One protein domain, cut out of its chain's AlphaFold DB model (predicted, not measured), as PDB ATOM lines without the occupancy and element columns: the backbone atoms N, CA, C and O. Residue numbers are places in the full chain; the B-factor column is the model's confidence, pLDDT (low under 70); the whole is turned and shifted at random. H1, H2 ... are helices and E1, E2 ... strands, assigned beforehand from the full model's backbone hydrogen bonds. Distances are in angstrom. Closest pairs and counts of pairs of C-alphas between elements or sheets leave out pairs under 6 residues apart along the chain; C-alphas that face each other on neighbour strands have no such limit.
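AT A GLANCE: This is residues 2 to 69 of the 69 residues of an uncharacterized protein of Nostoc sp. 2RC (UniProt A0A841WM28). One long straight helix, H2, runs along one face of a small three-stranded sheet, E1 E2 E3, and makes the length of the domain. The short helix H1 sits on the opposite face of the sheet, near the end of the strands where E1 begins and E2 ends. The printed part has 68 residues, with named elements in the order H1, E1, E2, E3, H2; the class is mixed, helices and strands, and the sheet, ordered E1 - E2 - E3, is antiparallel. The whole is only just loose, close to compact, with a radius of gyration of the C-alphas of 13.4 A, and it is elongated, spanning 40 by 23 by 16 A.

IN THESE COORDINATES: Find C-alpha 2 at (7.629, 81.078, -6.948), where H1, residues 2 to 8, begins. A tight link of 4 residues leads to E1, residues 13 to 18, 16.8 A long from first to last C-alpha. Read on to E2, residues 22 to 29, which begins at C-alpha 22, (2.273, 101.974, -3.488), and is 23.8 A long. E3 is residues 32 to 35. H2, residues 45 to 67, is 32.6 A long and ends at C-alpha 67, (10.606, 72.551, 12.402).

HOW THE PARTS SIT: Begin with the sheet, a meander, each strand the antiparallel neighbour of the one before. E1 and E2 form a hairpin at 164 degrees; look for N 15 and O 26, 2.8 A apart and within hydrogen-bond range. E2 and E3 form a second hairpin, at 163 degrees, with N 27 and O 34 within hydrogen-bond range at 2.8 A. Beyond E3, residues 40 to 41 pair antiparallel with residues 22 to 23 of E2. H2 is on the sheet at a height of 10.4 A, over E1 and E2, and runs along the strands, at 17 degrees to E1 on the local plane. The closest C-alphas of E1 and H2, those of Phe 14 and Leu 55, are 7.0 A apart. H1 is on the opposite face at a height of 8.2 A, only just over none of the strands, with 2 of its 7 C-alphas falling on E2; its closest C-alpha pair with E2 is Asn 6 and Asn 29, 7.2 A. H1 and H2 are apart. In H2 every O i to N i+4 pair is within hydrogen-bond range; in H1, 2 of 3 are.

THE WHOLE: The two C-alphas farthest apart, those of Gln 43 and Ala 69, are 40.8 A apart. The printed part has no cut, and no link is long; the link from E3 to H2, 9 residues, is short but not tight. Look in the B-factor column for low confidence: residues 2 to 9 and residue 69 are under 70, while the mean pLDDT of the printed part is 90.8.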
ATOM      1  N   ALA A   2       8.296  81.509  -8.186       63.22
ATOM      2  CA  ALA A   2       7.629  81.078  -6.948       63.22
ATOM      3  C   ALA A   2       6.915  79.707  -7.033       63.22
ATOM      4  O   ALA A   2       7.025  78.914  -6.110       63.22
ATOM      5  N   GLN A   3       6.244  79.383  -8.146       62.03
ATOM      6  CA  GLN A   3       5.517  78.106  -8.295       62.03
ATOM      7  C   GLN A   3       6.405  76.866  -8.126       62.03
ATOM      8  O   GLN A   3       6.016  75.943  -7.428       62.03
ATOM      9  N   ARG A   4       7.633  76.894  -8.655       63.94
ATOM     10  CA  ARG A   4       8.577  75.771  -8.548       63.94
ATOM     11  C   ARG A   4       9.004  75.474  -7.106       63.94
ATOM     12  O   ARG A   4       9.207  74.324  -6.760       63.94
ATOM     13  N   LEU A   5       9.126  76.499  -6.257       62.53
ATOM     14  CA  LEU A   5       9.469  76.307  -4.840       62.53
ATOM     15  C   LEU A   5       8.315  75.647  -4.065       62.53
ATOM     16  O   LEU A   5       8.547  74.846  -3.168       62.53
ATOM     17  N   ASN A   6       7.077  75.966  -4.449       59.69
ATOM     18  CA  ASN A   6       5.854  75.389  -3.886       59.69
ATOM     19  C   ASN A   6       5.659  73.907  -4.270       59.69
ATOM     20  O   ASN A   6       4.926  73.183  -3.604       59.69
ATOM     21  N   GLU A   7       6.292  73.457  -5.357       63.75
ATOM     22  CA  GLU A   7       6.261  72.059  -5.807       63.75
ATOM     23  C   GLU A   7       7.207  71.162  -4.989       63.75
ATOM     24  O   GLU A   7       6.935  69.974  -4.838       63.75
ATOM     25  N   GLU A   8       8.289  71.723  -4.439       67.12
ATOM     26  CA  GLU A   8       9.283  70.983  -3.643       67.12
ATOM     27  C   GLU A   8       8.992  71.016  -2.134       67.12
ATOM     28  O   GLU A   8       9.360  70.089  -1.414       67.12
ATOM     29  N   MET A   9       8.303  72.052  -1.644       69.81
ATOM     30  CA  MET A   9       7.864  72.172  -0.251       69.81
ATOM     31  C   MET A   9       6.436  72.709  -0.186       69.81
ATOM     32  O   MET A   9       6.118  73.721  -0.807       69.81
ATOM     33  N   THR A  10       5.584  72.082   0.629       82.00
ATOM     34  CA  THR A  10       4.204  72.536   0.867       82.00
ATOM     35  C   THR A  10       4.188  73.767   1.777       82.00
ATOM     36  O   THR A  10       3.854  73.687   2.958       82.00
ATOM     37  N   ILE A  11       4.584  74.917   1.229       90.69
ATOM     38  CA  ILE A  11       4.681  76.190   1.945       90.69
ATOM     39  C   ILE A  11       3.922  77.301   1.229       90.69
ATOM     40  O   ILE A  11       3.945  77.431   0.012       90.69
ATOM     41  N   THR A  12       3.292  78.187   1.988       94.00
ATOM     42  CA  THR A  12       2.763  79.425   1.423       94.00
ATOM     43  C   THR A  12       3.919  80.378   1.139       94.00
ATOM     44  O   THR A  12       4.739  80.660   2.015       94.00
ATOM     45  N   ILE A  13       3.977  80.891  -0.089       93.62
ATOM     46  CA  ILE A  13       4.950  81.899  -0.510       93.62
ATOM     47  C   ILE A  13       4.258  83.256  -0.483       93.62
ATOM     48  O   ILE A  13       3.318  83.491  -1.241       93.62
ATOM     49  N   PHE A  14       4.733  84.157   0.371       95.94
ATOM     50  CA  PHE A  14       4.232  85.526   0.459       95.94
ATOM     51  C   PHE A  14       5.063  86.455  -0.433       95.94
ATOM     52  O   PHE A  14       6.291  86.432  -0.405       95.94
ATOM     53  N   GLY A  15       4.384  87.264  -1.243       95.12
ATOM     54  CA  GLY A  15       4.982  88.212  -2.175       95.12
ATOM     55  C   GLY A  15       4.644  89.652  -1.806       95.12
ATOM     56  O   GLY A  15       3.505  89.966  -1.459       95.12
ATOM     57  N   ILE A  16       5.639  90.527  -1.930       96.62
ATOM     58  CA  ILE A  16       5.509  91.972  -1.746       96.62
ATOM     59  C   ILE A  16       6.033  92.639  -3.013       96.62
ATOM     60  O   ILE A  16       7.142  92.337  -3.455       96.62
ATOM     61  N   VAL A  17       5.252  93.541  -3.597       95.81
ATOM     62  CA  VAL A  17       5.693  94.379  -4.719       95.81
ATOM     63  C   VAL A  17       5.450  95.841  -4.392       95.81
ATOM     64  O   VAL A  17       4.469  96.185  -3.731       95.81
ATOM     65  N   SER A  18       6.346  96.707  -4.853       96.19
ATOM     66  CA  SER A  18       6.234  98.148  -4.656       96.19
ATOM     67  C   SER A  18       6.787  98.906  -5.852       96.19
ATOM     68  O   SER A  18       7.733  98.454  -6.496       96.19
ATOM     69  N   ASN A  19       6.211 100.074  -6.123       95.31
ATOM     70  CA  ASN A  19       6.758 101.056  -7.058       95.31
ATOM     71  C   ASN A  19       7.354 102.288  -6.341       95.31
ATOM     72  O   ASN A  19       7.605 103.303  -6.983       95.31
ATOM     73  N   GLY A  20       7.541 102.218  -5.019       90.62
ATOM     74  CA  GLY A  20       8.050 103.309  -4.182       90.62
ATOM     75  C   GLY A  20       6.968 104.208  -3.573       90.62
ATOM     76  O   GLY A  20       7.191 104.757  -2.500       90.62
ATOM     77  N   ASP A  21       5.787 104.299  -4.189       95.31
ATOM     78  CA  ASP A  21       4.621 105.013  -3.637       95.31
ATOM     79  C   ASP A  21       3.579 104.040  -3.071       95.31
ATOM     80  O   ASP A  21       3.072 104.211  -1.962       95.31
ATOM     81  N   ARG A  22       3.287 102.973  -3.820       96.38
ATOM     82  CA  ARG A  22       2.273 101.974  -3.488       96.38
ATOM     83  C   ARG A  22       2.886 100.600  -3.337       96.38
ATOM     84  O   ARG A  22       3.774 100.212  -4.093       96.38
ATOM     85  N   TRP A  23       2.338  99.858  -2.392       97.94
ATOM     86  CA  TRP A  23       2.708  98.501  -2.048       97.94
ATOM     87  C   TRP A  23       1.497  97.589  -2.213       97.94
ATOM     88  O   TRP A  23       0.370  97.945  -1.851       97.94
ATOM     89  N   GLN A  24       1.739  96.408  -2.769       97.62
ATOM     90  CA  GLN A  24       0.755  95.346  -2.910       97.62
ATOM     91  C   GLN A  24       1.322  94.046  -2.364       97.62
ATOM     92  O   GLN A  24       2.525  93.781  -2.425       97.62
ATOM     93  N   PHE A  25       0.413  93.226  -1.855       97.81
ATOM     94  CA  PHE A  25       0.728  91.974  -1.196       97.81
ATOM     95  C   PHE A  25      -0.012  90.839  -1.884       97.81
ATOM     96  O   PHE A  25      -1.168  90.992  -2.283       97.81
ATOM     97  N   ALA A  26       0.641  89.695  -2.007       97.00
ATOM     98  CA  ALA A  26       0.040  88.493  -2.555       97.00
ATOM     99  C   ALA A  26       0.563  87.255  -1.831       97.00
ATOM    100  O   ALA A  26       1.593  87.299  -1.158       97.00
ATOM    101  N   ASN A  27      -0.133  86.138  -1.984       95.88
ATOM    102  CA  ASN A  27       0.371  84.837  -1.591       95.88
ATOM    103  C   ASN A  27       0.151  83.809  -2.702       95.88
ATOM    104  O   ASN A  27      -0.731  83.950  -3.550       95.88
ATOM    105  N   LEU A  28       0.994  82.787  -2.691       94.50
ATOM    106  CA  LEU A  28       0.874  81.602  -3.515       94.50
ATOM    107  C   LEU A  28       0.898  80.390  -2.589       94.50
ATOM    108  O   LEU A  28       1.914  80.117  -1.947       94.50
ATOM    109  N   ASN A  29      -0.213  79.669  -2.531       91.50
ATOM    110  CA  ASN A  29      -0.327  78.401  -1.825       91.50
ATOM    111  C   ASN A  29      -0.592  77.307  -2.863       91.50
ATOM    112  O   ASN A  29      -1.600  77.368  -3.574       91.50
ATOM    113  N   ALA A  30       0.341  76.361  -3.006       87.00
ATOM    114  CA  ALA A  30       0.356  75.407  -4.112       87.00
ATOM    115  C   ALA A  30       0.223  76.123  -5.477       87.00
ATOM    116  O   ALA A  30       1.141  76.821  -5.912       87.00
ATOM    117  N   GLN A  31      -0.927  75.986  -6.142       87.75
ATOM    118  CA  GLN A  31      -1.213  76.596  -7.448       87.75
ATOM    119  C   GLN A  31      -2.192  77.778  -7.367       87.75
ATOM    120  O   GLN A  31      -2.540  78.364  -8.391       87.75
ATOM    121  N   VAL A  32      -2.632  78.151  -6.162       91.94
ATOM    122  CA  VAL A  32      -3.604  79.227  -5.947       91.94
ATOM    123  C   VAL A  32      -2.873  80.522  -5.627       91.94
ATOM    124  O   VAL A  32      -2.269  80.668  -4.563       91.94
ATOM    125  N   PHE A  33      -2.936  81.471  -6.558       94.00
ATOM    126  CA  PHE A  33      -2.408  82.818  -6.375       94.00
ATOM    127  C   PHE A  33      -3.511  83.760  -5.891       94.00
ATOM    128  O   PHE A  33      -4.521  83.941  -6.570       94.00
ATOM    129  N   THR A  34      -3.301  84.380  -4.730       96.06
ATOM    130  CA  THR A  34      -4.246  85.317  -4.115       96.06
ATOM    131  C   THR A  34      -3.589  86.674  -3.940       96.06
ATOM    132  O   THR A  34      -2.542  86.787  -3.306       96.06
ATOM    133  N   ILE A  35      -4.216  87.721  -4.471       96.94
ATOM    134  CA  ILE A  35      -3.767  89.105  -4.303       96.94
ATOM    135  C   ILE A  35      -4.618  89.775  -3.224       96.94
ATOM    136  O   ILE A  35      -5.843  89.654  -3.230       96.94
ATOM    137  N   ASN A  36      -3.978  90.521  -2.326       95.81
ATOM    138  CA  ASN A  36      -4.689  91.432  -1.444       95.81
ATOM    139  C   ASN A  36      -5.203  92.634  -2.250       95.81
ATOM    140  O   ASN A  36      -4.421  93.363  -2.859       95.81
ATOM    141  N   ILE A  37      -6.518  92.851  -2.233       95.00
ATOM    142  CA  ILE A  37      -7.166  93.958  -2.946       95.00
ATOM    143  C   ILE A  37      -6.828  95.334  -2.352       95.00
ATOM    144  O   ILE A  37      -6.978  96.348  -3.032       95.00
ATOM    145  N   THR A  38      -6.369  95.392  -1.097       95.88
ATOM    146  CA  THR A  38      -5.965  96.641  -0.451       95.88
ATOM    147  C   THR A  38      -4.601  97.100  -0.963       95.88
ATOM    148  O   THR A  38      -3.598  96.399  -0.835       95.88
ATOM    149  N   LEU A  39      -4.568  98.315  -1.510       95.12
ATOM    150  CA  LEU A  39      -3.347  99.043  -1.851       95.12
ATOM    151  C   LEU A  39      -2.867  99.829  -0.631       95.12
ATOM    152  O   LEU A  39      -3.655 100.542  -0.015       95.12
ATOM    153  N   TYR A  40      -1.578  99.738  -0.324       97.88
ATOM    154  CA  TYR A  40      -0.967 100.463   0.789       97.88
ATOM    155  C   TYR A  40      -0.069 101.569   0.247       97.88
ATOM    156  O   TYR A  40       0.773 101.304  -0.608       97.88
ATOM    157  N   SER A  41      -0.235 102.801   0.726       97.50
ATOM    158  CA  SER A  41       0.668 103.908   0.390       97.50
ATOM    159  C   SER A  41       1.831 103.982   1.377       97.50
ATOM    160  O   SER A  41       1.654 103.745   2.572       97.50
ATOM    161  N   ILE A  42       3.008 104.393   0.898       96.81
ATOM    162  CA  ILE A  42       4.162 104.735   1.740       96.81
ATOM    163  C   ILE A  42       3.869 105.894   2.706       96.81
ATOM    164  O   ILE A  42       4.555 106.050   3.709       96.81
ATOM    165  N   GLN A  43       2.838 106.700   2.439       97.81
ATOM    166  CA  GLN A  43       2.417 107.781   3.335       97.81
ATOM    167  C   GLN A  43       1.660 107.264   4.568       97.81
ATOM    168  O   GLN A  43       1.630 107.931   5.597       97.81
ATOM    169  N   GLU A  44       1.079 106.063   4.499       97.31
ATOM    170  CA  GLU A  44       0.332 105.431   5.591       97.31
ATOM    171  C   GLU A  44       1.195 104.368   6.284       97.31
ATOM    172  O   GLU A  44       0.844 103.185   6.327       97.31
ATOM    173  N   LEU A  45       2.349 104.800   6.808       96.94
ATOM    174  CA  LEU A  45       3.386 103.913   7.347       96.94
ATOM    175  C   LEU A  45       2.851 102.918   8.380       96.94
ATOM    176  O   LEU A  45       3.206 101.746   8.307       96.94
ATOM    177  N   ASP A  46       1.952 103.329   9.275       98.06
ATOM    178  CA  ASP A  46       1.383 102.430  10.289       98.06
ATOM    179  C   ASP A  46       0.651 101.239   9.660       98.06
ATOM    180  O   ASP A  46       0.849 100.090  10.056       98.06
ATOM    181  N   LYS A  47      -0.164 101.491   8.627       97.75
ATOM    182  CA  LYS A  47      -0.903 100.437   7.918       97.75
ATOM    183  C   LYS A  47       0.038  99.565   7.099       97.75
ATOM    184  O   LYS A  47      -0.108  98.343   7.091       97.75
ATOM    185  N   LEU A  48       0.998 100.189   6.417       97.88
ATOM    186  CA  LEU A  48       1.986  99.482   5.611       97.88
ATOM    187  C   LEU A  48       2.830  98.542   6.480       97.88
ATOM    188  O   LEU A  48       2.938  97.355   6.181       97.88
ATOM    189  N   PHE A  49       3.389  99.047   7.580       97.38
ATOM    190  CA  PHE A  49       4.211  98.247   8.479       97.38
ATOM    191  C   PHE A  49       3.400  97.207   9.245       97.38
ATOM    192  O   PHE A  49       3.919  96.118   9.472       97.38
ATOM    193  N   ALA A  50       2.128  97.464   9.566       98.19
ATOM    194  CA  ALA A  50       1.248  96.430  10.106       98.19
ATOM    195  C   ALA A  50       1.075  95.258   9.121       98.19
ATOM    196  O   ALA A  50       1.194  94.101   9.524       98.19
ATOM    197  N   ALA A  51       0.866  95.539   7.828       97.69
ATOM    198  CA  ALA A  51       0.751  94.506   6.797       97.69
ATOM    199  C   ALA A  51       2.065  93.728   6.593       97.69
ATOM    200  O   ALA A  51       2.050  92.500   6.502       97.69
ATOM    201  N   VAL A  52       3.208  94.422   6.579       97.75
ATOM    202  CA  VAL A  52       4.535  93.785   6.495       97.75
ATOM    203  C   VAL A  52       4.806  92.910   7.720       97.75
ATOM    204  O   VAL A  52       5.203  91.755   7.577       97.75
ATOM    205  N   ASN A  53       4.545  93.425   8.924       98.38
ATOM    206  CA  ASN A  53       4.734  92.685  10.168       98.38
ATOM    207  C   ASN A  53       3.852  91.432  10.217       98.38
ATOM    208  O   ASN A  53       4.325  90.362  10.590       98.38
ATOM    209  N   TYR A  54       2.595  91.543   9.780       97.75
ATOM    210  CA  TYR A  54       1.705  90.394   9.660       97.75
ATOM    211  C   TYR A  54       2.310  89.296   8.776       97.75
ATOM    212  O   TYR A  54       2.335  88.135   9.179       97.75
ATOM    213  N   LEU A  55       2.852  89.643   7.602       97.19
ATOM    214  CA  LEU A  55       3.482  88.655   6.723       97.19
ATOM    215  C   LEU A  55       4.684  87.973   7.377       97.19
ATOM    216  O   LEU A  55       4.819  86.756   7.267       97.19
ATOM    217  N   PHE A  56       5.522  88.714   8.106       97.69
ATOM    218  CA  PHE A  56       6.632  88.108   8.843       97.69
ATOM    219  C   PHE A  56       6.161  87.159   9.944       97.69
ATOM    220  O   PHE A  56       6.732  86.080  10.092       97.69
ATOM    221  N   GLN A  57       5.092  87.502  10.661       98.25
ATOM    222  CA  GLN A  57       4.492  86.597  11.642       98.25
ATOM    223  C   GLN A  57       3.970  85.313  10.985       98.25
ATOM    224  O   GLN A  57       4.185  84.230  11.523       98.25
ATOM    225  N   GLN A  58       3.346  85.401   9.804       97.06
ATOM    226  CA  GLN A  58       2.911  84.211   9.063       97.06
ATOM    227  C   GLN A  58       4.096  83.341   8.623       97.06
ATOM    228  O   GLN A  58       4.031  82.117   8.737       97.06
ATOM    229  N   CYS A  59       5.194  83.953   8.170       95.75
ATOM    230  CA  CYS A  59       6.420  83.225   7.850       95.75
ATOM    231  C   CYS A  59       6.996  82.508   9.077       95.75
ATOM    232  O   CYS A  59       7.383  81.348   8.959       95.75
ATOM    233  N   GLN A  60       7.030  83.169  10.240       96.94
ATOM    234  CA  GLN A  60       7.525  82.566  11.477       96.94
ATOM    235  C   GLN A  60       6.659  81.376  11.902       96.94
ATOM    236  O   GLN A  60       7.188  80.294  12.114       96.94
ATOM    237  N   LEU A  61       5.332  81.541  11.930       96.19
ATOM    238  CA  LEU A  61       4.398  80.459  12.265       96.19
ATOM    239  C   LEU A  61       4.553  79.259  11.326       96.19
ATOM    240  O   LEU A  61       4.538  78.110  11.761       96.19
ATOM    241  N   GLN A  62       4.712  79.515  10.026       94.50
ATOM    242  CA  GLN A  62       4.949  78.457   9.049       94.50
ATOM    243  C   GLN A  62       6.284  77.749   9.294       94.50
ATOM    244  O   GLN A  62       6.335  76.525   9.219       94.50
ATOM    245  N   LEU A  63       7.348  78.494   9.598       93.19
ATOM    246  CA  LEU A  63       8.656  77.924   9.908       93.19
ATOM    247  C   LEU A  63       8.606  77.060  11.174       93.19
ATOM    248  O   LEU A  63       9.099  75.936  11.155       93.19
ATOM    249  N   ASP A  64       7.964  77.545  12.235       94.88
ATOM    250  CA  ASP A  64       7.818  76.817  13.500       94.88
ATOM    251  C   ASP A  64       7.076  75.489  13.296       94.88
ATOM    252  O   ASP A  64       7.485  74.457  13.833       94.88
ATOM    253  N   ASN A  65       6.030  75.488  12.462       90.75
ATOM    254  CA  ASN A  65       5.295  74.275  12.099       90.75
ATOM    255  C   ASN A  65       6.145  73.283  11.290       90.75
ATOM    256  O   ASN A  65       5.991  72.081  11.473       90.75
ATOM    257  N   LEU A  66       7.034  73.760  10.412       88.94
ATOM    258  CA  LEU A  66       7.934  72.893   9.639       88.94
ATOM    259  C   LEU A  66       9.042  72.282  10.502       88.94
ATOM    260  O   LEU A  66       9.465  71.168  10.232       88.94
ATOM    261  N   VAL A  67       9.531  73.015  11.505       88.25
ATOM    262  CA  VAL A  67      10.606  72.551  12.402       88.25
ATOM    263  C   VAL A  67      10.067  71.651  13.521       88.25
ATOM    264  O   VAL A  67      10.809  70.833  14.058       88.25
ATOM    265  N   SER A  68       8.788  71.794  13.876       81.75
ATOM    266  CA  SER A  68       8.123  70.962  14.891       81.75
ATOM    267  C   SER A  68       7.539  69.649  14.344       81.75
ATOM    268  O   SER A  68       7.084  68.830  15.143       81.75
ATOM    269  N   ALA A  69       7.499  69.477  13.018       58.34
ATOM    270  CA  ALA A  69       6.986  68.292  12.321       58.34
ATOM    271  C   ALA A  69       8.096  67.272  12.032       58.34
ATOM    272  O   ALA A  69       7.791  66.060  12.096       58.34
TER     273      ALA A  69